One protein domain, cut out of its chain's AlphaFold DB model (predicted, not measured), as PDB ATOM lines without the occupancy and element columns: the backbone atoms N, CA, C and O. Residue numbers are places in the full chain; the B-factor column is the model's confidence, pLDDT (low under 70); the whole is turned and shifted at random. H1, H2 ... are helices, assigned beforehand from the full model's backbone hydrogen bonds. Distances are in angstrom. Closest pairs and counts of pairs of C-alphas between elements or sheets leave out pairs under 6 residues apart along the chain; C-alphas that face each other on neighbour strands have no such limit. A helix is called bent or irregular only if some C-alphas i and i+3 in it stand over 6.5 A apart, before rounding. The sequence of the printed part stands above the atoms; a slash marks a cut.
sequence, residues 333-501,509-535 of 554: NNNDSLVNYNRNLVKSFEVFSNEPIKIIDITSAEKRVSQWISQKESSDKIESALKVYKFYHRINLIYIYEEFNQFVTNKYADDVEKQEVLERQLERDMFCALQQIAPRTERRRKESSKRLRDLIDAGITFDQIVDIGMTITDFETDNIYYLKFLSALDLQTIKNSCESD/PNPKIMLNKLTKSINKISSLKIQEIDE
ATOM      1  N   ASN A 333     -21.325  17.740 -38.757       54.97
ATOM      2  CA  ASN A 333     -22.567  16.993 -38.560       54.97
ATOM      3  C   ASN A 333     -22.881  16.926 -37.046       54.97
ATOM      4  O   ASN A 333     -21.972  16.738 -36.230       54.97
ATOM      5  N   ASN A 334     -24.158  17.009 -36.647       52.94
ATOM      6  CA  ASN A 334     -24.590  16.788 -35.257       52.94
ATOM      7  C   ASN A 334     -23.980  15.494 -34.653       52.94
ATOM      8  O   ASN A 334     -23.652  15.440 -33.467       52.94
ATOM      9  N   ASN A 335     -23.740  14.469 -35.484       51.25
ATOM     10  CA  ASN A 335     -22.985  13.261 -35.132       51.25
ATOM     11  C   ASN A 335     -21.616  13.537 -34.475       51.25
ATOM     12  O   ASN A 335     -21.242  12.835 -33.534       51.25
ATOM     13  N   ASP A 336     -20.868  14.519 -34.975       53.31
ATOM     14  CA  ASP A 336     -19.496  14.810 -34.553       53.31
ATOM     15  C   ASP A 336     -19.448  15.856 -33.437       53.31
ATOM     16  O   ASP A 336     -18.576  15.761 -32.570       53.31
ATOM     17  N   SER A 337     -20.449  16.745 -33.353       57.25
ATOM     18  CA  SER A 337     -20.738  17.511 -32.128       57.25
ATOM     19  C   SER A 337     -20.851  16.556 -30.929       57.25
ATOM     20  O   SER A 337     -20.053  16.642 -29.995       57.25
ATOM     21  N   LEU A 338     -21.734  15.549 -30.985       54.03
ATOM     22  CA  LEU A 338     -21.948  14.607 -29.876       54.03
ATOM     23  C   LEU A 338     -20.682  13.810 -29.487       54.03
ATOM     24  O   LEU A 338     -20.447  13.533 -28.306       54.03
ATOM     25  N   VAL A 339     -19.847  13.433 -30.461       52.34
ATOM     26  CA  VAL A 339     -18.577  12.726 -30.205       52.34
ATOM     27  C   VAL A 339     -17.531  13.662 -29.586       52.34
ATOM     28  O   VAL A 339     -16.834  13.259 -28.649       52.34
ATOM     29  N   ASN A 340     -17.456  14.915 -30.040       58.44
ATOM     30  CA  ASN A 340     -16.604  15.934 -29.430       58.44
ATOM     31  C   ASN A 340     -17.057  16.269 -28.003       58.44
ATOM     32  O   ASN A 340     -16.209  16.345 -27.115       58.44
ATOM     33  N   TYR A 341     -18.365  16.351 -27.733       59.88
ATOM     34  CA  TYR A 341     -18.883  16.502 -26.370       59.88
ATOM     35  C   TYR A 341     -18.455  15.365 -25.453       59.88
ATOM     36  O   TYR A 341     -17.976  15.643 -24.360       59.88
ATOM     37  N   ASN A 342     -18.544  14.102 -25.881       57.03
ATOM     38  CA  ASN A 342     -18.094  12.983 -25.046       57.03
ATOM     39  C   ASN A 342     -16.593  13.054 -24.726       57.03
ATOM     40  O   ASN A 342     -16.210  12.868 -23.574       57.03
ATOM     41  N   ARG A 343     -15.735  13.382 -25.704       58.12
ATOM     42  CA  ARG A 343     -14.288  13.557 -25.458       58.12
ATOM     43  C   ARG A 343     -13.986  14.750 -24.545       58.12
ATOM     44  O   ARG A 343     -13.105  14.658 -23.695       58.12
ATOM     45  N   ASN A 344     -14.720  15.850 -24.701       60.59
ATOM     46  CA  ASN A 344     -14.551  17.055 -23.887       60.59
ATOM     47  C   ASN A 344     -15.128  16.894 -22.471       60.59
ATOM     48  O   ASN A 344     -14.595  17.481 -21.532       60.59
ATOM     49  N   LEU A 345     -16.172  16.078 -22.295       67.56
ATOM     50  CA  LEU A 345     -16.773  15.765 -20.999       67.56
ATOM     51  C   LEU A 345     -15.797  15.032 -20.082       67.56
ATOM     52  O   LEU A 345     -15.670  15.427 -18.930       67.56
ATOM     53  N   VAL A 346     -15.079  14.017 -20.579       67.06
ATOM     54  CA  VAL A 346     -14.096  13.267 -19.769       67.06
ATOM     55  C   VAL A 346     -13.034  14.209 -19.207       67.06
ATOM     56  O   VAL A 346     -12.892  14.302 -17.992       67.06
ATOM     57  N   LYS A 347     -12.414  15.020 -20.075       69.06
ATOM     58  CA  LYS A 347     -11.459  16.066 -19.674       69.06
ATOM     59  C   LYS A 347     -12.058  17.081 -18.700       69.06
ATOM     60  O   LYS A 347     -11.388  17.536 -17.782       69.06
ATOM     61  N   SER A 348     -13.334  17.428 -18.873       73.75
ATOM     62  CA  SER A 348     -14.032  18.331 -17.951       73.75
ATOM     63  C   SER A 348     -14.267  17.687 -16.576       73.75
ATOM     64  O   SER A 348     -14.229  18.392 -15.575       73.75
ATOM     65  N   PHE A 349     -14.464  16.364 -16.495       72.69
ATOM     66  CA  PHE A 349     -14.580  15.625 -15.230       72.69
ATOM     67  C   PHE A 349     -13.222  15.356 -14.552       72.69
ATOM     68  O   PHE A 349     -13.143  15.392 -13.323       72.69
ATOM     69  N   GLU A 350     -12.143  15.155 -15.315       77.12
ATOM     70  CA  GLU A 350     -10.768  15.031 -14.792       77.12
ATOM     71  C   GLU A 350     -10.375  16.249 -13.934       77.12
ATOM     72  O   GLU A 350      -9.825  16.095 -12.846       77.12
ATOM     73  N   VAL A 351     -10.771  17.461 -14.340       78.38
ATOM     74  CA  VAL A 351     -10.489  18.718 -13.615       78.38
ATOM     75  C   VAL A 351     -11.087  18.759 -12.190       78.38
ATOM     76  O   VAL A 351     -10.571  19.471 -11.321       78.38
ATOM     77  N   PHE A 352     -12.130  17.968 -11.912       76.00
ATOM     78  CA  PHE A 352     -12.700  17.787 -10.566       76.00
ATOM     79  C   PHE A 352     -12.071  16.633  -9.777       76.00
ATOM     80  O   PHE A 352     -12.284  16.549  -8.571       76.00
ATOM     81  N   SER A 353     -11.306  15.765 -10.441       78.62
ATOM     82  CA  SER A 353     -10.585  14.647  -9.814       78.62
ATOM     83  C   SER A 353      -9.225  15.082  -9.247       78.62
ATOM     84  O   SER A 353      -8.662  14.399  -8.398       78.62
ATOM     85  N   ASN A 354      -8.711  16.236  -9.686       78.75
ATOM     86  CA  ASN A 354      -7.468  16.838  -9.201       78.75
ATOM     87  C   ASN A 354      -7.544  17.236  -7.716       78.75
ATOM     88  O   ASN A 354      -8.500  17.896  -7.297       78.75
ATOM     89  N   GLU A 355      -6.488  16.948  -6.946       83.88
ATOM     90  CA  GLU A 355      -6.414  17.338  -5.534       83.88
ATOM     91  C   GLU A 355      -6.558  18.864  -5.325       83.88
ATOM     92  O   GLU A 355      -5.994  19.663  -6.083       83.88
ATOM     93  N   PRO A 356      -7.278  19.316  -4.280       87.31
ATOM     94  CA  PRO A 356      -7.351  20.730  -3.926       87.31
ATOM     95  C   PRO A 356      -5.980  21.314  -3.553       87.31
ATOM     96  O   PRO A 356      -5.371  20.907  -2.565       87.31
ATOM     97  N   ILE A 357      -5.530  22.339  -4.284       83.19
ATOM     98  CA  ILE A 357      -4.281  23.044  -3.964       83.19
ATOM     99  C   ILE A 357      -4.407  23.706  -2.582       83.19
ATOM    100  O   ILE A 357      -5.279  24.552  -2.356       83.19
ATOM    101  N   LYS A 358      -3.529  23.313  -1.652       87.94
ATOM    102  CA  LYS A 358      -3.436  23.891  -0.305       87.94
ATOM    103  C   LYS A 358      -2.842  25.297  -0.391       87.94
ATOM    104  O   LYS A 358      -1.796  25.487  -1.006       87.94
ATOM    105  N   ILE A 359      -3.500  26.268   0.241       89.69
ATOM    106  CA  ILE A 359      -3.033  27.657   0.296       89.69
ATOM    107  C   ILE A 359      -2.060  27.793   1.470       89.69
ATOM    108  O   ILE A 359      -2.465  27.662   2.623       89.69
ATOM    109  N   ILE A 360      -0.789  28.040   1.161       89.75
ATOM    110  CA  ILE A 360       0.312  28.207   2.129       89.75
ATOM    111  C   ILE A 360       1.056  29.543   1.962       89.75
ATOM    112  O   ILE A 360       1.751  29.981   2.873       89.75
ATOM    113  N   ASP A 361       0.886  30.200   0.815       77.31
ATOM    114  CA  ASP A 361       1.498  31.470   0.425       77.31
ATOM    115  C   ASP A 361       0.651  32.156  -0.674       77.31
ATOM    116  O   ASP A 361      -0.410  31.662  -1.072       77.31
ATOM    117  N   ILE A 362       1.105  33.309  -1.176       84.06
ATOM    118  CA  ILE A 362       0.399  34.061  -2.230       84.06
ATOM    119  C   ILE A 362       0.374  33.270  -3.551       84.06
ATOM    120  O   ILE A 362      -0.667  33.183  -4.196       84.06
ATOM    121  N   THR A 363       1.477  32.623  -3.930       90.19
ATOM    122  CA  THR A 363       1.594  31.887  -5.200       90.19
ATOM    123  C   THR A 363       0.714  30.629  -5.242       90.19
ATOM    124  O   THR A 363       0.172  30.269  -6.288       90.19
ATOM    125  N   SER A 364       0.522  29.946  -4.115       83.94
ATOM    126  CA  SER A 364      -0.427  28.834  -3.973       83.94
ATOM    127  C   SER A 364      -1.877  29.317  -3.906       83.94
ATOM    128  O   SER A 364      -2.749  28.636  -4.445       83.94
ATOM    129  N   ALA A 365      -2.144  30.507  -3.350       78.69
ATOM    130  CA  ALA A 365      -3.454  31.152  -3.458       78.69
ATOM    131  C   ALA A 365      -3.810  31.459  -4.926       78.69
ATOM    132  O   ALA A 365      -4.895  31.091  -5.375       78.69
ATOM    133  N   GLU A 366      -2.886  32.044  -5.695       88.19
ATOM    134  CA  GLU A 366      -3.050  32.293  -7.136       88.19
ATOM    135  C   GLU A 366      -3.328  30.992  -7.903       88.19
ATOM    136  O   GLU A 366      -4.336  30.890  -8.605       88.19
ATOM    137  N   LYS A 367      -2.507  29.952  -7.696       88.62
ATOM    138  CA  LYS A 367      -2.715  28.628  -8.310       88.62
ATOM    139  C   LYS A 367      -4.069  28.010  -7.936       88.62
ATOM    140  O   LYS A 367      -4.720  27.413  -8.793       88.62
ATOM    141  N   ARG A 368      -4.527  28.165  -6.688       89.81
ATOM    142  CA  ARG A 368      -5.845  27.683  -6.239       89.81
ATOM    143  C   ARG A 368      -6.995  28.459  -6.889       89.81
ATOM    144  O   ARG A 368      -7.998  27.843  -7.249       89.81
ATOM    145  N   VAL A 369      -6.842  29.765  -7.114       90.81
ATOM    146  CA  VAL A 369      -7.805  30.569  -7.889       90.81
ATOM    147  C   VAL A 369      -7.849  30.110  -9.349       90.81
ATOM    148  O   VAL A 369      -8.941  29.886  -9.867       90.81
ATOM    149  N   SER A 370      -6.703  29.872  -9.996       90.56
ATOM    150  CA  SER A 370      -6.667  29.293 -11.349       90.56
ATOM    151  C   SER A 370      -7.355  27.924 -11.410       90.56
ATOM    152  O   SER A 370      -8.152  27.686 -12.313       90.56
ATOM    153  N   GLN A 371      -7.132  27.056 -10.414       86.00
ATOM    154  CA  GLN A 371      -7.812  25.760 -10.312       86.00
ATOM    155  C   GLN A 371      -9.342  25.916 -10.230       86.00
ATOM    156  O   GLN A 371     -10.063  25.190 -10.914       86.00
ATOM    157  N   TRP A 372      -9.847  26.880  -9.451       90.06
ATOM    158  CA  TRP A 372     -11.282  27.181  -9.391       90.06
ATOM    159  C   TRP A 372     -11.844  27.727 -10.706       90.06
ATOM    160  O   TRP A 372     -12.955  27.353 -11.076       90.06
ATOM    161  N   ILE A 373     -11.097  28.567 -11.430       88.69
ATOM    162  CA  ILE A 373     -11.509  29.072 -12.750       88.69
ATOM    163  C   ILE A 373     -11.651  27.901 -13.731       88.69
ATOM    164  O   ILE A 373     -12.719  27.723 -14.316       88.69
ATOM    165  N   SER A 374     -10.644  27.026 -13.829       87.44
ATOM    166  CA  SER A 374     -10.708  25.836 -14.689       87.44
ATOM    167  C   SER A 374     -11.824  24.863 -14.284       87.44
ATOM    168  O   SER A 374     -12.480  24.285 -15.153       87.44
ATOM    169  N   GLN A 375     -12.090  24.700 -12.982       85.25
ATOM    170  CA  GLN A 375     -13.228  23.918 -12.481       85.25
ATOM    171  C   GLN A 375     -14.569  24.554 -12.869       85.25
ATOM    172  O   GLN A 375     -15.468  23.848 -13.321       85.25
ATOM    173  N   LYS A 376     -14.710  25.881 -12.774       90.31
ATOM    174  CA  LYS A 376     -15.932  26.588 -13.180       90.31
ATOM    175  C   LYS A 376     -16.193  26.454 -14.683       90.31
ATOM    176  O   LYS A 376     -17.282  26.034 -15.066       90.31
ATOM    177  N   GLU A 377     -15.191  26.697 -15.525       85.81
ATOM    178  CA  GLU A 377     -15.300  26.500 -16.978       85.81
ATOM    179  C   GLU A 377     -15.665  25.055 -17.351       85.81
ATOM    180  O   GLU A 377     -16.443  24.818 -18.277       85.81
ATOM    181  N   SER A 378     -15.109  24.075 -16.632       81.38
ATOM    182  CA  SER A 378     -15.409  22.654 -16.840       81.38
ATOM    183  C   SER A 378     -16.833  22.302 -16.398       81.38
ATOM    184  O   SER A 378     -17.522  21.560 -17.098       81.38
ATOM    185  N   SER A 379     -17.318  22.892 -15.299       83.44
ATOM    186  CA  SER A 379     -18.716  22.778 -14.860       83.44
ATOM    187  C   SER A 379     -19.683  23.294 -15.923       83.44
ATOM    188  O   SER A 379     -20.687  22.643 -16.205       83.44
ATOM    189  N   ASP A 380     -19.377  24.440 -16.532       82.38
ATOM    190  CA  ASP A 380     -20.251  25.074 -17.521       82.38
ATOM    191  C   ASP A 380     -20.295  24.263 -18.829       82.38
ATOM    192  O   ASP A 380     -21.369  24.064 -19.405       82.38
ATOM    193  N   LYS A 381     -19.160  23.676 -19.240       79.31
ATOM    194  CA  LYS A 381     -19.093  22.703 -20.349       79.31
ATOM    195  C   LYS A 381     -19.947  21.459 -20.075       79.31
ATOM    196  O   LYS A 381     -20.688  21.031 -20.962       79.31
ATOM    197  N   ILE A 382     -19.886  20.902 -18.861       78.25
ATOM    198  CA  ILE A 382     -20.716  19.756 -18.448       78.25
ATOM    199  C   ILE A 382     -22.205  20.132 -18.452       78.25
ATOM    200  O   ILE A 382     -23.027  19.372 -18.966       78.25
ATOM    201  N   GLU A 383     -22.575  21.306 -17.930       82.44
ATOM    202  CA  GLU A 383     -23.973  21.748 -17.893       82.44
ATOM    203  C   GLU A 383     -24.556  21.916 -19.306       82.44
ATOM    204  O   GLU A 383     -25.654  21.422 -19.584       82.44
ATOM    205  N   SER A 384     -23.814  22.550 -20.220       80.44
ATOM    206  CA  SER A 384     -24.211  22.670 -21.628       80.44
ATOM    207  C   SER A 384     -24.349  21.303 -22.296       80.44
ATOM    208  O   SER A 384     -25.388  21.024 -22.892       80.44
ATOM    209  N   ALA A 385     -23.391  20.393 -22.106       75.50
ATOM    210  CA  ALA A 385     -23.472  19.034 -22.640       75.50
ATOM    211  C   ALA A 385     -24.701  18.254 -22.118       75.50
ATOM    212  O   ALA A 385     -25.346  17.525 -22.872       75.50
ATOM    213  N   LEU A 386     -25.088  18.441 -20.850       80.25
ATOM    214  CA  LEU A 386     -26.303  17.843 -20.280       80.25
ATOM    215  C   LEU A 386     -27.596  18.447 -20.859       80.25
ATOM    216  O   LEU A 386     -28.605  17.742 -20.965       80.25
ATOM    217  N   LYS A 387     -27.596  19.732 -21.246       85.19
ATOM    218  CA  LYS A 387     -28.707  20.368 -21.984       85.19
ATOM    219  C   LYS A 387     -28.796  19.836 -23.419       85.19
ATOM    220  O   LYS A 387     -29.891  19.510 -23.871       85.19
ATOM    221  N   VAL A 388     -27.658  19.651 -24.087       81.62
ATOM    222  CA  VAL A 388     -27.555  19.041 -25.422       81.62
ATOM    223  C   VAL A 388     -28.048  17.584 -25.404       81.62
ATOM    224  O   VAL A 388     -28.943  17.217 -26.163       81.62
ATOM    225  N   TYR A 389     -27.567  16.757 -24.467       78.06
ATOM    226  CA  TYR A 389     -27.989  15.353 -24.311       78.06
ATOM    227  C   TYR A 389     -29.500  15.200 -24.072       78.06
ATOM    228  O   TYR A 389     -30.145  14.273 -24.566       78.06
ATOM    229  N   LYS A 390     -30.094  16.152 -23.346       85.69
ATOM    230  CA  LYS A 390     -31.543  16.271 -23.150       85.69
ATOM    231  C   LYS A 390     -32.297  16.413 -24.481       85.69
ATOM    232  O   LYS A 390     -33.308  15.731 -24.669       85.69
ATOM    233  N   PHE A 391     -31.807  17.232 -25.413       86.44
ATOM    234  CA  PHE A 391     -32.396  17.348 -26.749       86.44
ATOM    235  C   PHE A 391     -32.213  16.078 -27.588       86.44
ATOM    236  O   PHE A 391     -33.191  15.618 -28.177       86.44
ATOM    237  N   TYR A 392     -31.036  15.442 -27.548       79.12
ATOM    238  CA  TYR A 392     -30.816  14.131 -28.179       79.12
ATOM    239  C   TYR A 392     -31.806  13.069 -27.682       79.12
ATOM    240  O   TYR A 392     -32.454  12.386 -28.473       79.12
ATOM    241  N   HIS A 393     -32.017  12.959 -26.369       79.94
ATOM    242  CA  HIS A 393     -32.996  12.012 -25.835       79.94
ATOM    243  C   HIS A 393     -34.438  12.340 -26.271       79.94
ATOM    244  O   HIS A 393     -35.245  11.430 -26.470       79.94
ATOM    245  N   ARG A 394     -34.778  13.626 -26.452       86.94
ATOM    246  CA  ARG A 394     -36.083  14.029 -26.994       86.94
ATOM    247  C   ARG A 394     -36.203  13.681 -28.481       86.94
ATOM    248  O   ARG A 394     -37.215  13.087 -28.830       86.94
ATOM    249  N   ILE A 395     -35.216  13.978 -29.333       83.31
ATOM    250  CA  ILE A 395     -35.332  13.673 -30.769       83.31
ATOM    251  C   ILE A 395     -35.378  12.162 -31.025       83.31
ATOM    252  O   ILE A 395     -36.193  11.724 -31.826       83.31
ATOM    253  N   ASN A 396     -34.640  11.341 -30.265       79.62
ATOM    254  CA  ASN A 396     -34.701   9.874 -30.376       79.62
ATOM    255  C   ASN A 396     -36.136   9.323 -30.274       79.62
ATOM    256  O   ASN A 396     -36.450   8.307 -30.890       79.62
ATOM    257  N   LEU A 397     -37.024  10.010 -29.546       82.56
ATOM    258  CA  LEU A 397     -38.430   9.639 -29.422       82.56
ATOM    259  C   LEU A 397     -39.162   9.628 -30.778       82.56
ATOM    260  O   LEU A 397     -39.966   8.724 -30.992       82.56
ATOM    261  N   ILE A 398     -38.884  10.568 -31.703       83.50
ATOM    262  CA  ILE A 398     -39.590  10.607 -33.003       83.50
ATOM    263  C   ILE A 398     -39.289   9.378 -33.855       83.50
ATOM    264  O   ILE A 398     -40.200   8.815 -34.450       83.50
ATOM    265  N   TYR A 399     -38.052   8.895 -33.812       78.44
ATOM    266  CA  TYR A 399     -37.636   7.724 -34.573       78.44
ATOM    267  C   TYR A 399     -38.191   6.420 -33.986       78.44
ATOM    268  O   TYR A 399     -38.553   5.528 -34.743       78.44
ATOM    269  N   ILE A 400     -38.357   6.316 -32.659       80.06
ATOM    270  CA  ILE A 400     -39.055   5.163 -32.056       80.06
ATOM    271  C   ILE A 400     -40.538   5.166 -32.471       80.06
ATOM    272  O   ILE A 400     -41.086   4.107 -32.766       80.06
ATOM    273  N   TYR A 401     -41.187   6.338 -32.547       81.12
ATOM    274  CA  TYR A 401     -42.540   6.437 -33.112       81.12
ATOM    275  C   TYR A 401     -42.574   6.015 -34.589       81.12
ATOM    276  O   TYR A 401     -43.498   5.320 -34.998       81.12
ATOM    277  N   GLU A 402     -41.598   6.410 -35.406       83.25
ATOM    278  CA  GLU A 402     -41.562   6.053 -36.832       83.25
ATOM    279  C   GLU A 402     -41.294   4.562 -37.062       83.25
ATOM    280  O   GLU A 402     -42.004   3.945 -37.849       83.25
ATOM    281  N   GLU A 403     -40.371   3.951 -36.317       82.75
ATOM    282  CA  GLU A 403     -40.138   2.500 -36.355       82.75
ATOM    283  C   GLU A 403     -41.361   1.706 -35.878       82.75
ATOM    284  O   GLU A 403     -41.697   0.674 -36.461       82.75
ATOM    285  N   PHE A 404     -42.068   2.202 -34.856       81.94
ATOM    286  CA  PHE A 404     -43.328   1.610 -34.412       81.94
ATOM    287  C   PHE A 404     -44.411   1.702 -35.494       81.94
ATOM    288  O   PHE A 404     -45.046   0.696 -35.804       81.94
ATOM    289  N   ASN A 405     -44.608   2.881 -36.091       82.50
ATOM    290  CA  ASN A 405     -45.612   3.062 -37.137       82.50
ATOM    291  C   ASN A 405     -45.271   2.206 -38.364       82.50
ATOM    292  O   ASN A 405     -46.129   1.467 -38.824       82.50
ATOM    293  N   GLN A 406     -44.007   2.165 -38.799       84.50
ATOM    294  CA  GLN A 406     -43.563   1.284 -39.883       84.50
ATOM    295  C   GLN A 406     -43.808  -0.202 -39.569       84.50
ATOM    296  O   GLN A 406     -44.231  -0.953 -40.445       84.50
ATOM    297  N   PHE A 407     -43.599  -0.644 -38.323       83.25
ATOM    298  CA  PHE A 407     -43.953  -2.001 -37.895       83.25
ATOM    299  C   PHE A 407     -45.465  -2.265 -37.968       83.25
ATOM    300  O   PHE A 407     -45.866  -3.332 -38.434       83.25
ATOM    301  N   VAL A 408     -46.307  -1.321 -37.533       81.12
ATOM    302  CA  VAL A 408     -47.773  -1.463 -37.598       81.12
ATOM    303  C   VAL A 408     -48.250  -1.463 -39.052       81.12
ATOM    304  O   VAL A 408     -48.956  -2.392 -39.436       81.12
ATOM    305  N   THR A 409     -47.789  -0.525 -39.882       82.88
ATOM    306  CA  THR A 409     -48.059  -0.499 -41.327       82.88
ATOM    307  C   THR A 409     -47.665  -1.823 -41.991       82.88
ATOM    308  O   THR A 409     -48.486  -2.436 -42.663       82.88
ATOM    309  N   ASN A 410     -46.455  -2.334 -41.746       85.25
ATOM    310  CA  ASN A 410     -45.991  -3.590 -42.349       85.25
ATOM    311  C   ASN A 410     -46.761  -4.830 -41.859       85.25
ATOM    312  O   ASN A 410     -46.862  -5.814 -42.587       85.25
ATOM    313  N   LYS A 411     -47.261  -4.824 -40.617       82.56
ATOM    314  CA  LYS A 411     -47.931  -5.981 -39.997       82.56
ATOM    315  C   LYS A 411     -49.445  -6.018 -40.230       82.56
ATOM    316  O   LYS A 411     -50.040  -7.087 -40.113       82.56
ATOM    317  N   TYR A 412     -50.056  -4.873 -40.523       81.56
ATOM    318  CA  TYR A 412     -51.504  -4.716 -40.692       81.56
ATOM    319  C   TYR A 412     -51.882  -4.087 -42.045       81.56
ATOM    320  O   TYR A 412     -52.984  -3.571 -42.179       81.56
ATOM    321  N   ALA A 413     -51.000  -4.169 -43.051       77.38
ATOM    322  CA  ALA A 413     -51.194  -3.595 -44.390       77.38
ATOM    323  C   ALA A 413     -52.515  -4.009 -45.074       77.38
ATOM    324  O   ALA A 413     -53.093  -3.223 -45.824       77.38
ATOM    325  N   ASP A 414     -53.005  -5.221 -44.794       84.25
ATOM    326  CA  ASP A 414     -54.248  -5.764 -45.359       84.25
ATOM    327  C   ASP A 414     -55.525  -5.290 -44.623       84.25
ATOM    328  O   ASP A 414     -56.636  -5.603 -45.047       84.25
ATOM    329  N   ASP A 415     -55.394  -4.562 -43.505       81.69
ATOM    330  CA  ASP A 415     -56.490  -4.170 -42.604       81.69
ATOM    331  C   ASP A 415     -56.336  -2.698 -42.172       81.69
ATOM    332  O   ASP A 415     -55.947  -2.376 -41.046       81.69
ATOM    333  N   VAL A 416     -56.627  -1.789 -43.111       79.19
ATOM    334  CA  VAL A 416     -56.427  -0.331 -42.987       79.19
ATOM    335  C   VAL A 416     -57.145   0.280 -41.775       79.19
ATOM    336  O   VAL A 416     -56.597   1.156 -41.106       79.19
ATOM    337  N   GLU A 417     -58.357  -0.182 -41.456       77.38
ATOM    338  CA  GLU A 417     -59.142   0.350 -40.333       77.38
ATOM    339  C   GLU A 417     -58.502  -0.029 -38.987       77.38
ATOM    340  O   GLU A 417     -58.322   0.810 -38.098       77.38
ATOM    341  N   LYS A 418     -58.057  -1.282 -38.854       74.31
ATOM    342  CA  LYS A 418     -57.312  -1.749 -37.682       74.31
ATOM    343  C   LYS A 418     -55.918  -1.139 -37.602       74.31
ATOM    344  O   LYS A 418     -55.456  -0.868 -36.495       74.31
ATOM    345  N   GLN A 419     -55.269  -0.890 -38.739       73.94
ATOM    346  CA  GLN A 419     -53.998  -0.180 -38.812       73.94
ATOM    347  C   GLN A 419     -54.136   1.233 -38.219       73.94
ATOM    348  O   GLN A 419     -53.443   1.534 -37.250       73.94
ATOM    349  N   GLU A 420     -55.070   2.066 -38.698       73.94
ATOM    350  CA  GLU A 420     -55.237   3.447 -38.203       73.94
ATOM    351  C   GLU A 420     -55.600   3.494 -36.704       73.94
ATOM    352  O   GLU A 420     -55.097   4.339 -35.950       73.94
ATOM    353  N   VAL A 421     -56.436   2.554 -36.239       75.44
ATOM    354  CA  VAL A 421     -56.768   2.418 -34.813       75.44
ATOM    355  C   VAL A 421     -55.533   2.037 -33.996       75.44
ATOM    356  O   VAL A 421     -55.271   2.670 -32.972       75.44
ATOM    357  N   LEU A 422     -54.740   1.049 -34.422       70.06
ATOM    358  CA  LEU A 422     -53.541   0.626 -33.694       70.06
ATOM    359  C   LEU A 422     -52.443   1.704 -33.719       70.06
ATOM    360  O   LEU A 422     -51.880   1.997 -32.665       70.06
ATOM    361  N   GLU A 423     -52.197   2.371 -34.846       70.88
ATOM    362  CA  GLU A 423     -51.221   3.468 -34.952       70.88
ATOM    363  C   GLU A 423     -51.520   4.620 -33.974       70.88
ATOM    364  O   GLU A 423     -50.602   5.186 -33.386       70.88
ATOM    365  N   ARG A 424     -52.793   4.961 -33.717       69.38
ATOM    366  CA  ARG A 424     -53.146   6.058 -32.783       69.38
ATOM    367  C   ARG A 424     -53.450   5.627 -31.349       69.38
ATOM    368  O   ARG A 424     -53.347   6.448 -30.427       69.38
ATOM    369  N   GLN A 425     -53.900   4.391 -31.149       74.06
ATOM    370  CA  GLN A 425     -54.279   3.850 -29.843       74.06
ATOM    371  C   GLN A 425     -53.099   3.120 -29.199       74.06
ATOM    372  O   GLN A 425     -52.676   3.503 -28.109       74.06
ATOM    373  N   LEU A 426     -52.546   2.113 -29.884       72.19
ATOM    374  CA  LEU A 426     -51.496   1.247 -29.349       72.19
ATOM    375  C   LEU A 426     -50.185   2.009 -29.167       72.19
ATOM    376  O   LEU A 426     -49.567   1.857 -28.122       72.19
ATOM    377  N   GLU A 427     -49.798   2.866 -30.118       79.12
ATOM    378  CA  GLU A 427     -48.608   3.720 -29.995       79.12
ATOM    379  C   GLU A 427     -48.672   4.549 -28.699       79.12
ATOM    380  O   GLU A 427     -47.869   4.377 -27.781       79.12
ATOM    381  N   ARG A 428     -49.698   5.395 -28.585       80.69
ATOM    382  CA  ARG A 428     -49.940   6.262 -27.429       80.69
ATOM    383  C   ARG A 428     -49.989   5.474 -26.123       80.69
ATOM    384  O   ARG A 428     -49.318   5.859 -25.169       80.69
ATOM    385  N   ASP A 429     -50.786   4.410 -26.059       75.31
ATOM    386  CA  ASP A 429     -51.018   3.678 -24.812       75.31
ATOM    387  C   ASP A 429     -49.771   2.871 -24.397       75.31
ATOM    388  O   ASP A 429     -49.432   2.847 -23.213       75.31
ATOM    389  N   MET A 430     -49.007   2.330 -25.357       78.25
ATOM    390  CA  MET A 430     -47.701   1.704 -25.122       78.25
ATOM    391  C   MET A 430     -46.683   2.716 -24.580       78.25
ATOM    392  O   MET A 430     -46.054   2.454 -23.556       78.25
ATOM    393  N   PHE A 431     -46.529   3.885 -25.210       77.00
ATOM    394  CA  PHE A 431     -45.603   4.921 -24.728       77.00
ATOM    395  C   PHE A 431     -46.019   5.492 -23.364       77.00
ATOM    396  O   PHE A 431     -45.156   5.745 -22.519       77.00
ATOM    397  N   CYS A 432     -47.324   5.653 -23.114       77.19
ATOM    398  CA  CYS A 432     -47.852   6.045 -21.805       77.19
ATOM    399  C   CYS A 432     -47.520   5.011 -20.722       77.19
ATOM    400  O   CYS A 432     -47.080   5.397 -19.639       77.19
ATOM    401  N   ALA A 433     -47.673   3.714 -21.015       72.12
ATOM    402  CA  ALA A 433     -47.340   2.634 -20.090       72.12
ATOM    403  C   ALA A 433     -45.825   2.524 -19.838       72.12
ATOM    404  O   ALA A 433     -45.397   2.523 -18.685       72.12
ATOM    405  N   LEU A 434     -45.009   2.494 -20.899       72.56
ATOM    406  CA  LEU A 434     -43.550   2.342 -20.811       72.56
ATOM    407  C   LEU A 434     -42.869   3.505 -20.078       72.56
ATOM    408  O   LEU A 434     -41.948   3.278 -19.299       72.56
ATOM    409  N   GLN A 435     -43.305   4.747 -20.318       75.62
ATOM    410  CA  GLN A 435     -42.722   5.930 -19.670       75.62
ATOM    411  C   GLN A 435     -43.470   6.370 -18.402       75.62
ATOM    412  O   GLN A 435     -43.078   7.371 -17.806       75.62
ATOM    413  N   GLN A 436     -44.541   5.666 -18.011       79.31
ATOM    414  CA  GLN A 436     -45.422   6.025 -16.892       79.31
ATOM    415  C   GLN A 436     -45.931   7.480 -16.988       79.31
ATOM    416  O   GLN A 436     -45.887   8.254 -16.033       79.31
ATOM    417  N   ILE A 437     -46.399   7.881 -18.176       81.56
ATOM    418  CA  ILE A 437     -46.878   9.244 -18.455       81.56
ATOM    419  C   ILE A 437     -48.342   9.277 -18.883       81.56
ATOM    420  O   ILE A 437     -48.850   8.380 -19.542       81.56
ATOM    421  N   ALA A 438     -49.018  10.382 -18.567       86.25
ATOM    422  CA  ALA A 438     -50.366  10.638 -19.061       86.25
ATOM    423  C   ALA A 438     -50.376  10.947 -20.579       86.25
ATOM    424  O   ALA A 438     -49.461  11.627 -21.060       86.25
ATOM    425  N   PRO A 439     -51.463  10.626 -21.314       81.81
ATOM    426  CA  PRO A 439     -51.607  10.921 -22.748       81.81
ATOM    427  C   PRO A 439     -51.373  12.386 -23.149       81.81
ATOM    428  O   PRO A 439     -50.873  12.679 -24.230       81.81
ATOM    429  N   ARG A 440     -51.690  13.351 -22.274       86.19
ATOM    430  CA  ARG A 440     -51.407  14.780 -22.528       86.19
ATOM    431  C   ARG A 440     -49.908  15.110 -22.479       86.19
ATOM    432  O   ARG A 440     -49.478  16.117 -23.041       86.19
ATOM    433  N   THR A 441     -49.119  14.329 -21.752       86.69
ATOM    434  CA  THR A 441     -47.663  14.479 -21.681       86.69
ATOM    435  C   THR A 441     -47.007  13.776 -22.861       86.69
ATOM    436  O   THR A 441     -46.179  14.404 -23.508       86.69
ATOM    437  N   GLU A 442     -47.447  12.562 -23.205       87.81
ATOM    438  CA  GLU A 442     -47.055  11.851 -24.434       87.81
ATOM    439  C   GLU A 442     -47.182  12.769 -25.666       87.81
ATOM    440  O   GLU A 442     -46.165  13.114 -26.263       87.81
ATOM    441  N   ARG A 443     -48.374  13.327 -25.931       86.81
ATOM    442  CA  ARG A 443     -48.598  14.233 -27.075       86.81
ATOM    443  C   ARG A 443     -47.654  15.437 -27.103       86.81
ATOM    444  O   ARG A 443     -47.191  15.817 -28.172       86.81
ATOM    445  N   ARG A 444     -47.347  16.040 -25.946       89.75
ATOM    446  CA  ARG A 444     -46.403  17.175 -25.847       89.75
ATOM    447  C   ARG A 444     -44.956  16.752 -26.104       89.75
ATOM    448  O   ARG A 444     -44.203  17.506 -26.718       89.75
ATOM    449  N   ARG A 445     -44.568  15.546 -25.678       89.81
ATOM    450  CA  ARG A 445     -43.253  14.962 -25.980       89.81
ATOM    451  C   ARG A 445     -43.140  14.621 -27.466       89.81
ATOM    452  O   ARG A 445     -42.156  15.007 -28.084       89.81
ATOM    453  N   LYS A 446     -44.156  13.996 -28.067       88.62
ATOM    454  CA  LYS A 446     -44.207  13.717 -29.511       88.62
ATOM    455  C   LYS A 446     -44.119  14.998 -30.340       88.62
ATOM    456  O   LYS A 446     -43.284  15.096 -31.232       88.62
ATOM    457  N   GLU A 447     -44.914  16.005 -29.987       91.06
ATOM    458  CA  GLU A 447     -44.918  17.320 -30.634       91.06
ATOM    459  C   GLU A 447     -43.557  18.029 -30.525       91.06
ATOM    460  O   GLU A 447     -42.997  18.429 -31.540       91.06
ATOM    461  N   SER A 448     -42.963  18.124 -29.328       93.25
ATOM    462  CA  SER A 448     -41.629  18.736 -29.169       93.25
ATOM    463  C   SER A 448     -40.519  17.968 -29.895       93.25
ATOM    464  O   SER A 448     -39.567  18.587 -30.359       93.25
ATOM    465  N   SER A 449     -40.652  16.647 -30.060       90.69
ATOM    466  CA  SER A 449     -39.707  15.836 -30.847       90.69
ATOM    467  C   SER A 449     -39.772  16.163 -32.341       90.69
ATOM    468  O   SER A 449     -38.727  16.299 -32.969       90.69
ATOM    469  N   LYS A 450     -40.982  16.346 -32.896       90.69
ATOM    470  CA  LYS A 450     -41.169  16.796 -34.289       90.69
ATOM    471  C   LYS A 450     -40.547  18.169 -34.514       90.69
ATOM    472  O   LYS A 450     -39.721  18.322 -35.398       90.69
ATOM    473  N   ARG A 451     -40.872  19.126 -33.638       93.00
ATOM    474  CA  ARG A 451     -40.357  20.502 -33.698       93.00
ATOM    475  C   ARG A 451     -38.835  20.565 -33.689       93.00
ATOM    476  O   ARG A 451     -38.252  21.322 -34.450       93.00
ATOM    477  N   LEU A 452     -38.192  19.765 -32.837       91.50
ATOM    478  CA  LEU A 452     -36.734  19.663 -32.812       91.50
ATOM    479  C   LEU A 452     -36.193  19.069 -34.113       91.50
ATOM    480  O   LEU A 452     -35.220  19.597 -34.639       91.50
ATOM    481  N   ARG A 453     -36.829  18.025 -34.661       87.06
ATOM    482  CA  ARG A 453     -36.432  17.475 -35.960       87.06
ATOM    483  C   ARG A 453     -36.524  18.512 -37.076       87.06
ATOM    484  O   ARG A 453     -35.567  18.627 -37.822       87.06
ATOM    485  N   ASP A 454     -37.595  19.302 -37.147       87.88
ATOM    486  CA  ASP A 454     -37.751  20.332 -38.187       87.88
ATOM    487  C   ASP A 454     -36.571  21.332 -38.207       87.88
ATOM    488  O   ASP A 454     -36.191  21.809 -39.277       87.88
ATOM    489  N   LEU A 455     -35.979  21.625 -37.038       89.00
ATOM    490  CA  LEU A 455     -34.776  22.460 -36.909       89.00
ATOM    491  C   LEU A 455     -33.499  21.725 -37.335       89.00
ATOM    492  O   LEU A 455     -32.693  22.278 -38.081       89.00
ATOM    493  N   ILE A 456     -33.317  20.482 -36.883       84.62
ATOM    494  CA  ILE A 456     -32.155  19.657 -37.243       84.62
ATOM    495  C   ILE A 456     -32.123  19.375 -38.756       84.62
ATOM    496  O   ILE A 456     -31.071  19.487 -39.382       84.62
ATOM    497  N   ASP A 457     -33.281  19.108 -39.365       79.25
ATOM    498  CA  ASP A 457     -33.468  18.940 -40.813       79.25
ATOM    499  C   ASP A 457     -33.251  20.251 -41.603       79.25
ATOM    500  O   ASP A 457     -33.278  20.242 -42.832       79.25
ATOM    501  N   ALA A 458     -33.068  21.388 -40.924       80.12
ATOM    502  CA  ALA A 458     -32.666  22.665 -41.516       80.12
ATOM    503  C   ALA A 458     -31.173  22.990 -41.330       80.12
ATOM    504  O   ALA A 458     -30.744  24.078 -41.700       80.12
ATOM    505  N   GLY A 459     -30.386  22.080 -40.743       75.94
ATOM    506  CA  GLY A 459     -28.957  22.280 -40.476       75.94
ATOM    507  C   GLY A 459     -28.636  22.966 -39.142       75.94
ATOM    508  O   GLY A 459     -27.467  23.186 -38.841       75.94
ATOM    509  N   ILE A 460     -29.638  23.271 -38.310       84.81
ATOM    510  CA  ILE A 460     -29.411  23.832 -36.970       84.81
ATOM    511  C   ILE A 460     -28.853  22.736 -36.051       84.81
ATOM    512  O   ILE A 460     -29.277  21.579 -36.124       84.81
ATOM    513  N   THR A 461     -27.922  23.077 -35.160       82.88
ATOM    514  CA  THR A 461     -27.372  22.137 -34.166       82.88
ATOM    515  C   THR A 461     -27.998  22.323 -32.784       82.88
ATOM    516  O   THR A 461     -28.480  23.402 -32.426       82.88
ATOM    517  N   PHE A 462     -27.973  21.277 -31.950       85.06
ATOM    518  CA  PHE A 462     -28.438  21.406 -30.559       85.06
ATOM    519  C   PHE A 462     -27.591  22.380 -29.730       85.06
ATOM    520  O   PHE A 462     -28.092  22.937 -28.754       85.06
ATOM    521  N   ASP A 463     -26.348  22.624 -30.136       81.81
ATOM    522  CA  ASP A 463     -25.424  23.540 -29.466       81.81
ATOM    523  C   ASP A 463     -25.868  24.987 -29.675       81.81
ATOM    524  O   ASP A 463     -26.017  25.735 -28.713       81.81
ATOM    525  N   GLN A 464     -26.230  25.342 -30.911       86.62
ATOM    526  CA  GLN A 464     -26.822  26.640 -31.242       86.62
ATOM    527  C   GLN A 464     -28.124  26.889 -30.453       86.62
ATOM    528  O   GLN A 464     -28.358  28.007 -29.995       86.62
ATOM    529  N   ILE A 465     -28.940  25.848 -30.233       91.12
ATOM    530  CA  ILE A 465     -30.177  25.912 -29.427       91.12
ATOM    531  C   ILE A 465     -29.872  26.099 -27.925       91.12
ATOM    532  O   ILE A 465     -30.572  26.849 -27.240       91.12
ATOM    533  N   VAL A 466     -28.838  25.438 -27.391       89.12
ATOM    534  CA  VAL A 466     -28.416  25.591 -25.984       89.12
ATOM    535  C   VAL A 466     -27.773  26.953 -25.731       89.12
ATOM    536  O   VAL A 466     -28.052  27.558 -24.695       89.12
ATOM    537  N   ASP A 467     -26.973  27.450 -26.671       87.75
ATOM    538  CA  ASP A 467     -26.287  28.742 -26.596       87.75
ATOM    539  C   ASP A 467     -27.256  29.920 -26.445       87.75
ATOM    540  O   ASP A 467     -27.011  30.814 -25.637       87.75
ATOM    541  N   ILE A 468     -28.371  29.920 -27.188       92.25
ATOM    542  CA  ILE A 468     -29.426  30.941 -27.041       92.25
ATOM    543  C   ILE A 468     -30.290  30.724 -25.785       92.25
ATOM    544  O   ILE A 468     -31.271  31.424 -25.555       92.25
ATOM    545  N   GLY A 469     -29.970  29.727 -24.959       91.94
ATOM    546  CA  GLY A 469     -30.656  29.460 -23.700       91.94
ATOM    547  C   GLY A 469     -32.055  28.857 -23.848       91.94
ATOM    548  O   GLY A 469     -32.880  29.043 -22.946       91.94
ATOM    549  N   MET A 470     -32.355  28.154 -24.946       94.00
ATOM    550  CA  MET A 470     -33.590  27.369 -25.065       94.00
ATOM    551  C   MET A 470     -33.491  26.031 -24.319       94.00
ATOM    552  O   MET A 470     -32.426  25.434 -24.162       94.00
ATOM    553  N   THR A 471     -34.640  25.524 -23.873       92.44
ATOM    554  CA  THR A 471     -34.772  24.249 -23.151       92.44
ATOM    555  C   THR A 471     -35.803  23.338 -23.823       92.44
ATOM    556  O   THR A 471     -36.654  23.818 -24.568       92.44
ATOM    557  N   ILE A 472     -35.819  22.026 -23.519       90.00
ATOM    558  CA  ILE A 472     -36.868  21.105 -24.029       90.00
ATOM    559  C   ILE A 472     -38.276  21.674 -23.781       90.00
ATOM    560  O   ILE A 472     -39.148  21.591 -24.644       90.00
ATOM    561  N   THR A 473     -38.504  22.268 -22.608       90.44
ATOM    562  CA  THR A 473     -39.814  22.807 -22.222       90.44
ATOM    563  C   THR A 473     -40.271  23.990 -23.073       90.44
ATOM    564  O   THR A 473     -41.478  24.199 -23.195       90.44
ATOM    565  N   ASP A 474     -39.358  24.722 -23.719       93.75
ATOM    566  CA  ASP A 474     -39.726  25.766 -24.681       93.75
ATOM    567  C   ASP A 474     -40.333  25.153 -25.960       93.75
ATOM    568  O   ASP A 474     -41.266  25.720 -26.526       93.75
ATOM    569  N   PHE A 475     -39.925  23.940 -26.353       93.94
ATOM    570  CA  PHE A 475     -40.527  23.193 -27.469       93.94
ATOM    571  C   PHE A 475     -41.857  22.515 -27.104       93.94
ATOM    572  O   PHE A 475     -42.670  22.249 -27.989       93.94
ATOM    573  N   GLU A 476     -42.134  22.290 -25.816       91.62
ATOM    574  CA  GLU A 476     -43.410  21.754 -25.298       91.62
ATOM    575  C   GLU A 476     -44.498  22.842 -25.097       91.62
ATOM    576  O   GLU A 476     -45.565  22.577 -24.535       91.62
ATOM    577  N   THR A 477     -44.235  24.073 -25.556       89.31
ATOM    578  CA  THR A 477     -45.121  25.249 -25.466       89.31
ATOM    579  C   THR A 477     -46.342  25.187 -26.404       89.31
ATOM    580  O   THR A 477     -46.357  24.444 -27.388       89.31
ATOM    581  N   ASP A 478     -47.348  26.036 -26.160       88.75
ATOM    582  CA  ASP A 478     -48.506  26.191 -27.055       88.75
ATOM    583  C   ASP A 478     -48.082  26.690 -28.450       88.75
ATOM    584  O   ASP A 478     -47.247  27.592 -28.564       88.75
ATOM    585  N   ASN A 479     -48.722  26.176 -29.508       90.69
ATOM    586  CA  ASN A 479     -48.358  26.432 -30.912       90.69
ATOM    587  C   ASN A 479     -48.197  27.922 -31.254       90.69
ATOM    588  O   ASN A 479     -47.363  28.264 -32.079       90.69
ATOM    589  N   ILE A 480     -48.949  28.818 -30.607       91.62
ATOM    590  CA  ILE A 480     -48.890  30.267 -30.860       91.62
ATOM    591  C   ILE A 480     -47.486  30.838 -30.597       91.62
ATOM    592  O   ILE A 480     -47.022  31.673 -31.367       91.62
ATOM    593  N   TYR A 481     -46.794  30.385 -29.544       93.88
ATOM    594  CA  TYR A 481     -45.430  30.846 -29.251       93.88
ATOM    595  C   TYR A 481     -44.422  30.220 -30.222       93.88
ATOM    596  O   TYR A 481     -43.547  30.913 -30.730       93.88
ATOM    597  N   TYR A 482     -44.587  28.930 -30.538       93.88
ATOM    598  CA  TYR A 482     -43.710  28.221 -31.473       93.88
ATOM    599  C   TYR A 482     -43.802  28.772 -32.907       93.88
ATOM    600  O   TYR A 482     -42.782  28.952 -33.559       93.88
ATOM    601  N   LEU A 483     -44.999  29.136 -33.376       93.12
ATOM    602  CA  LEU A 483     -45.194  29.792 -34.676       93.12
ATOM    603  C   LEU A 483     -44.551  31.185 -34.731       93.12
ATOM    604  O   LEU A 483     -44.051  31.584 -35.777       93.12
ATOM    605  N   LYS A 484     -44.536  31.926 -33.614       95.25
ATOM    606  CA  LYS A 484     -43.834  33.217 -33.528       95.25
ATOM    607  C   LYS A 484     -42.316  33.050 -33.544       95.25
ATOM    608  O   LYS A 484     -41.655  33.824 -34.226       95.25
ATOM    609  N   PHE A 485     -41.799  32.012 -32.890       96.38
ATOM    610  CA  PHE A 485     -40.402  31.594 -33.006       96.38
ATOM    611  C   PHE A 485     -40.035  31.201 -34.444       96.38
ATOM    612  O   PHE A 485     -39.125  31.798 -35.003       96.38
ATOM    613  N   LEU A 486     -40.781  30.297 -35.092       93.62
ATOM    614  CA  LEU A 486     -40.507  29.893 -36.480       93.62
ATOM    615  C   LEU A 486     -40.578  31.064 -37.472       93.62
ATOM    616  O   LEU A 486     -39.751  31.155 -38.375       93.62
ATOM    617  N   SER A 487     -41.535  31.979 -37.289       93.69
ATOM    618  CA  SER A 487     -41.665  33.184 -38.118       93.69
ATOM    619  C   SER A 487     -40.510  34.174 -37.944       93.69
ATOM    620  O   SER A 487     -40.295  34.983 -38.840       93.69
ATOM    621  N   ALA A 488     -39.825  34.160 -36.799       93.81
ATOM    622  CA  ALA A 488     -38.660  34.999 -36.523       93.81
ATOM    623  C   ALA A 488     -37.341  34.303 -36.907       93.81
ATOM    624  O   ALA A 488     -36.386  34.966 -37.301       93.81
ATOM    625  N   LEU A 489     -37.318  32.969 -36.820       93.81
ATOM    626  CA  LEU A 489     -36.221  32.108 -37.246       93.81
ATOM    627  C   LEU A 489     -36.058  32.067 -38.766       93.81
ATOM    628  O   LEU A 489     -34.934  31.988 -39.244       93.81
ATOM    629  N   ASP A 490     -37.168  32.112 -39.514       89.75
ATOM    630  CA  ASP A 490     -37.162  32.057 -40.981       89.75
ATOM    631  C   ASP A 490     -36.381  30.831 -41.505       89.75
ATOM    632  O   ASP A 490     -35.360  30.908 -42.191       89.75
ATOM    633  N   LEU A 491     -36.890  29.656 -41.119       86.19
ATOM    634  CA  LEU A 491     -36.277  28.348 -41.363       86.19
ATOM    635  C   LEU A 491     -35.976  28.077 -42.849       86.19
ATOM    636  O   LEU A 491     -35.049  27.331 -43.156       86.19
ATOM    637  N   GLN A 492     -36.746  28.673 -43.767       83.94
ATOM    638  CA  GLN A 492     -36.538  28.494 -45.204       83.94
ATOM    639  C   GLN A 492     -35.270  29.203 -45.685       83.94
ATOM    640  O   GLN A 492     -34.536  28.627 -46.480       83.94
ATOM    641  N   THR A 493     -34.969  30.405 -45.182       84.38
ATOM    642  CA  THR A 493     -33.713  31.086 -45.525       84.38
ATOM    643  C   THR A 493     -32.503  30.294 -45.038       84.38
ATOM    644  O   THR A 493     -31.536  30.179 -45.778       84.38
ATOM    645  N   ILE A 494     -32.577  29.679 -43.851       82.06
ATOM    646  CA  ILE A 494     -31.496  28.820 -43.339       82.06
ATOM    647  C   ILE A 494     -31.302  27.602 -44.257       82.06
ATOM    648  O   ILE A 494     -30.182  27.343 -44.679       82.06
ATOM    649  N   LYS A 495     -32.386  26.910 -44.648       80.94
ATOM    650  CA  LYS A 495     -32.319  25.780 -45.597       80.94
ATOM    651  C   LYS A 495     -31.707  26.175 -46.937       80.94
ATOM    652  O   LYS A 495     -30.755  25.541 -47.374       80.94
ATOM    653  N   ASN A 496     -32.193  27.258 -47.540       79.62
ATOM    654  CA  ASN A 496     -31.684  27.752 -48.819       79.62
ATOM    655  C   ASN A 496     -30.188  28.120 -48.750       79.62
ATOM    656  O   ASN A 496     -29.491  27.992 -49.750       79.62
ATOM    657  N   SER A 497     -29.693  28.577 -47.591       72.69
ATOM    658  CA  SER A 497     -28.266  28.852 -47.358       72.69
ATOM    659  C   SER A 497     -27.413  27.600 -47.118       72.69
ATOM    660  O   SER A 497     -26.197  27.695 -47.211       72.69
ATOM    661  N   CYS A 498     -28.017  26.448 -46.813       66.44
ATOM    662  CA  CYS A 498     -27.328  25.157 -46.690       66.44
ATOM    663  C   CYS A 498     -27.346  24.339 -47.995       66.44
ATOM    664  O   CYS A 498     -26.546  23.425 -48.150       66.44
ATOM    665  N   GLU A 499     -28.280  24.624 -48.908       62.94
ATOM    666  CA  GLU A 499     -28.491  23.888 -50.168       62.94
ATOM    667  C   GLU A 499     -27.718  24.487 -51.366       62.94
ATOM    668  O   GLU A 499     -27.946  24.082 -52.504       62.94
ATOM    669  N   SER A 500     -26.831  25.470 -51.147       52.38
ATOM    670  CA  SER A 500     -26.193  26.248 -52.225       52.38
ATOM    671  C   SER A 500     -24.914  25.660 -52.831       52.38
ATOM    672  O   SER A 500     -24.455  26.209 -53.831       52.38
ATOM    673  N   ASP A 501     -24.360  24.581 -52.274       47.28
ATOM    674  CA  ASP A 501     -23.159  23.912 -52.797       47.28
ATOM    675  C   ASP A 501     -23.444  22.454 -53.180       47.28
ATOM    676  O   ASP A 501     -24.047  21.688 -52.422       47.28
ATOM    677  N   PRO A 509     -28.771  13.003 -39.259       52.31
ATOM    678  CA  PRO A 509     -28.354  12.494 -37.957       52.31
ATOM    679  C   PRO A 509     -29.262  11.355 -37.485       52.31
ATOM    680  O   PRO A 509     -30.353  11.564 -36.965       52.31
ATOM    681  N   ASN A 510     -28.800  10.122 -37.687       57.72
ATOM    682  CA  ASN A 510     -29.523   8.912 -37.330       57.72
ATOM    683  C   ASN A 510     -29.294   8.588 -35.840       57.72
ATOM    684  O   ASN A 510     -28.159   8.264 -35.466       57.72
ATOM    685  N   PRO A 511     -30.340   8.571 -34.988       54.72
ATOM    686  CA  PRO A 511     -30.221   8.249 -33.568       54.72
ATOM    687  C   PRO A 511     -29.517   6.943 -33.252       54.72
ATOM    688  O   PRO A 511     -28.836   6.860 -32.238       54.72
ATOM    689  N   LYS A 512     -29.673   5.908 -34.085       53.12
ATOM    690  CA  LYS A 512     -28.997   4.626 -33.862       53.12
ATOM    691  C   LYS A 512     -27.499   4.773 -34.084       53.12
ATOM    692  O   LYS A 512     -26.726   4.246 -33.294       53.12
ATOM    693  N   ILE A 513     -27.077   5.533 -35.094       60.97
ATOM    694  CA  ILE A 513     -25.657   5.844 -35.319       60.97
ATOM    695  C   ILE A 513     -25.124   6.713 -34.171       60.97
ATOM    696  O   ILE A 513     -24.077   6.394 -33.615       60.97
ATOM    697  N   MET A 514     -25.870   7.736 -33.750       56.81
ATOM    698  CA  MET A 514     -25.510   8.627 -32.640       56.81
ATOM    699  C   MET A 514     -25.398   7.903 -31.297       56.81
ATOM    700  O   MET A 514     -24.376   8.007 -30.623       56.81
ATOM    701  N   LEU A 515     -26.418   7.133 -30.918       57.06
ATOM    702  CA  LEU A 515     -26.454   6.383 -29.667       57.06
ATOM    703  C   LEU A 515     -25.389   5.280 -29.672       57.06
ATOM    704  O   LEU A 515     -24.689   5.124 -28.680       57.06
ATOM    705  N   ASN A 516     -25.162   4.598 -30.801       57.78
ATOM    706  CA  ASN A 516     -24.065   3.634 -30.919       57.78
ATOM    707  C   ASN A 516     -22.683   4.306 -30.854       57.78
ATOM    708  O   ASN A 516     -21.782   3.752 -30.225       57.78
ATOM    709  N   LYS A 517     -22.487   5.490 -31.459       57.28
ATOM    710  CA  LYS A 517     -21.256   6.291 -31.310       57.28
ATOM    711  C   LYS A 517     -21.051   6.713 -29.844       57.28
ATOM    712  O   LYS A 517     -19.929   6.629 -29.341       57.28
ATOM    713  N   LEU A 518     -22.121   7.094 -29.142       54.34
ATOM    714  CA  LEU A 518     -22.109   7.488 -27.729       54.34
ATOM    715  C   LEU A 518     -21.773   6.301 -26.810       54.34
ATOM    716  O   LEU A 518     -20.819   6.379 -26.042       54.34
ATOM    717  N   THR A 519     -22.467   5.169 -26.953       55.00
ATOM    718  CA  THR A 519     -22.200   3.933 -26.199       55.00
ATOM    719  C   THR A 519     -20.790   3.397 -26.459       55.00
ATOM    720  O   THR A 519     -20.093   3.046 -25.511       55.00
ATOM    721  N   LYS A 520     -20.308   3.399 -27.712       57.38
ATOM    722  CA  LYS A 520     -18.914   3.031 -28.029       57.38
ATOM    723  C   LYS A 520     -17.899   3.966 -27.366       57.38
ATOM    724  O   LYS A 520     -16.862   3.495 -26.910       57.38
ATOM    725  N   SER A 521     -18.192   5.268 -27.299       52.56
ATOM    726  CA  SER A 521     -17.325   6.243 -26.628       52.56
ATOM    727  C   SER A 521     -17.276   5.999 -25.120       52.56
ATOM    728  O   SER A 521     -16.183   5.885 -24.575       52.56
ATOM    729  N   ILE A 522     -18.433   5.828 -24.467       54.59
ATOM    730  CA  ILE A 522     -18.536   5.507 -23.032       54.59
ATOM    731  C   ILE A 522     -17.768   4.222 -22.708       54.59
ATOM    732  O   ILE A 522     -16.907   4.234 -21.834       54.59
ATOM    733  N   ASN A 523     -17.993   3.143 -23.463       52.62
ATOM    734  CA  ASN A 523     -17.317   1.867 -23.225       52.62
ATOM    735  C   ASN A 523     -15.792   1.972 -23.398       52.62
ATOM    736  O   ASN A 523     -15.060   1.360 -22.625       52.62
ATOM    737  N   LYS A 524     -15.305   2.779 -24.355       54.03
ATOM    738  CA  LYS A 524     -13.864   3.032 -24.534       54.03
ATOM    739  C   LYS A 524     -13.252   3.804 -23.355       54.03
ATOM    740  O   LYS A 524     -12.097   3.577 -23.013       54.03
ATOM    741  N   ILE A 525     -14.013   4.705 -22.736       52.66
ATOM    742  CA  ILE A 525     -13.583   5.444 -21.538       52.66
ATOM    743  C   ILE A 525     -13.537   4.501 -20.330       52.66
ATOM    744  O   ILE A 525     -12.563   4.510 -19.584       52.66
ATOM    745  N   SER A 526     -14.549   3.641 -20.170       51.50
ATOM    746  CA  SER A 526     -14.566   2.616 -19.122       51.50
ATOM    747  C   SER A 526     -13.390   1.644 -19.241       51.50
ATOM    748  O   SER A 526     -12.770   1.348 -18.229       51.50
ATOM    749  N   SER A 527     -13.037   1.190 -20.451       45.72
ATOM    750  CA  SER A 527     -11.882   0.299 -20.640       45.72
ATOM    751  C   SER A 527     -10.541   0.978 -20.350       45.72
ATOM    752  O   SER A 527      -9.666   0.334 -19.785       45.72
ATOM    753  N   LEU A 528     -10.382   2.267 -20.684       49.22
ATOM    754  CA  LEU A 528      -9.156   3.014 -20.370       49.22
ATOM    755  C   LEU A 528      -8.977   3.190 -18.856       49.22
ATOM    756  O   LEU A 528      -7.896   2.927 -18.347       49.22
ATOM    757  N   LYS A 529     -10.051   3.524 -18.125       48.25
ATOM    758  CA  LYS A 529     -10.001   3.602 -16.655       48.25
ATOM    759  C   LYS A 529      -9.732   2.266 -15.968       48.25
ATOM    760  O   LYS A 529      -9.214   2.276 -14.862       48.25
ATOM    761  N   ILE A 530     -10.110   1.141 -16.575       45.53
ATOM    762  CA  ILE A 530      -9.774  -0.184 -16.034       45.53
ATOM    763  C   ILE A 530      -8.273  -0.447 -16.217       45.53
ATOM    764  O   ILE A 530      -7.610  -0.760 -15.240       45.53
ATOM    765  N   GLN A 531      -7.712  -0.184 -17.406       43.56
ATOM    766  CA  GLN A 531      -6.265  -0.315 -17.631       43.56
ATOM    767  C   GLN A 531      -5.428   0.604 -16.727       43.56
ATOM    768  O   GLN A 531      -4.413   0.162 -16.207       43.56
ATOM    769  N   GLU A 532      -5.853   1.850 -16.487       44.75
ATOM    770  CA  GLU A 532      -5.161   2.754 -15.551       44.75
ATOM    771  C   GLU A 532      -5.213   2.273 -14.090       44.75
ATOM    772  O   GLU A 532      -4.310   2.586 -13.324       44.75
ATOM    773  N   ILE A 533      -6.245   1.518 -13.690       48.94
ATOM    774  CA  ILE A 533      -6.335   0.924 -12.346       48.94
ATOM    775  C   ILE A 533      -5.429  -0.310 -12.249       48.94
ATOM    776  O   ILE A 533      -4.702  -0.445 -11.265       48.94
ATOM    777  N   ASP A 534      -5.423  -1.162 -13.276       45.66
ATOM    778  CA  ASP A 534      -4.567  -2.351 -13.335       45.66
ATOM    779  C   ASP A 534      -3.067  -1.948 -13.363       45.66
ATOM    780  O   ASP A 534      -2.277  -2.434 -12.557       45.66
ATOM    781  N   GLU A 535      -2.680  -0.951 -14.176       47.41
ATOM    782  CA  GLU A 535      -1.305  -0.407 -14.241       47.41
ATOM    783  C   GLU A 535      -0.868   0.401 -12.998       47.41
ATOM    784  O   GLU A 535       0.302   0.803 -12.898       47.41
TER     785      GLU A 535
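This is residues 333 to 501 and 509 to 535 of the 554 residues of an uncharacterized protein of Rhizophagus irregularis (UniProt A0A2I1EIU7). One very long helix, H2, is the spine of an elongated model: H1 folds back beside part of it, H3 folds back at its far end, and H4 crosses it with H5 to H8 near by. H9 splays away in a loose up-and-down bundle of H1, H2 and H9, each running against the one before, and residues 526 to 535 stick out. The printed part has 196 residues, nine named helices, H1 to H9 in chain order, and no named strand: all helix, loose, radius of gyration of the C-alphas 22.1 A, spans 79 by 46 by 41 A.

H2, residues 362 to 412, runs 75.3 A from C-alpha 362 at (0.399, 34.061, -2.230). H1 is residues 334 to 353, 29.1 A; H3, 416 to 435, 27.8 A, with a kink of 27 degrees near residue 424; H4, 439 to 456, 25.8 A. H5 is residues 462 to 467, H6 472 to 475, H7 479 to 489 and H8 491 to 498. H9, residues 511 to 535, 35.8 A, ends at C-alpha 535, (-1.305, -0.407, -14.241).

H2 is the hub. Its residues 374 to 385 alone touch H1, a hairpin; the closest C-alphas, Ser 348 and Ser 378, are 4.7 A apart. H3 makes a hairpin with residues 401 to 412 alone, closest C-alphas Tyr 412 and Gln 419, 5.5 A. H4 touches H2 at 73 degrees, only just about perpendicular, closest C-alphas Ile 395 and Ser 449, 4.9 A. H5 touches H2, H6 touches H4, H7 is near H4, and H8 meets H7 only through their link. H9 touches H2 with residue 511 alone. O i to N i+4 pairs within hydrogen-bond range are complete in H5, H7, H8 and H9, but 14 of 16 in H1 and H3, 44 of 47 in H2, 13 of 14 in H4; H6 is too short.

The farthest C-alphas, Asp 361 and Asp 414, are 81.2 A apart. Residues 502 to 508 are not printed; C-alphas 501 and 509 are 19.4 A apart. Of the links printed whole, none is long. Mean pLDDT of the printed part is 77.1; residues 333 to 347, 424, 498 to 501 and 509 to 535 are under 70.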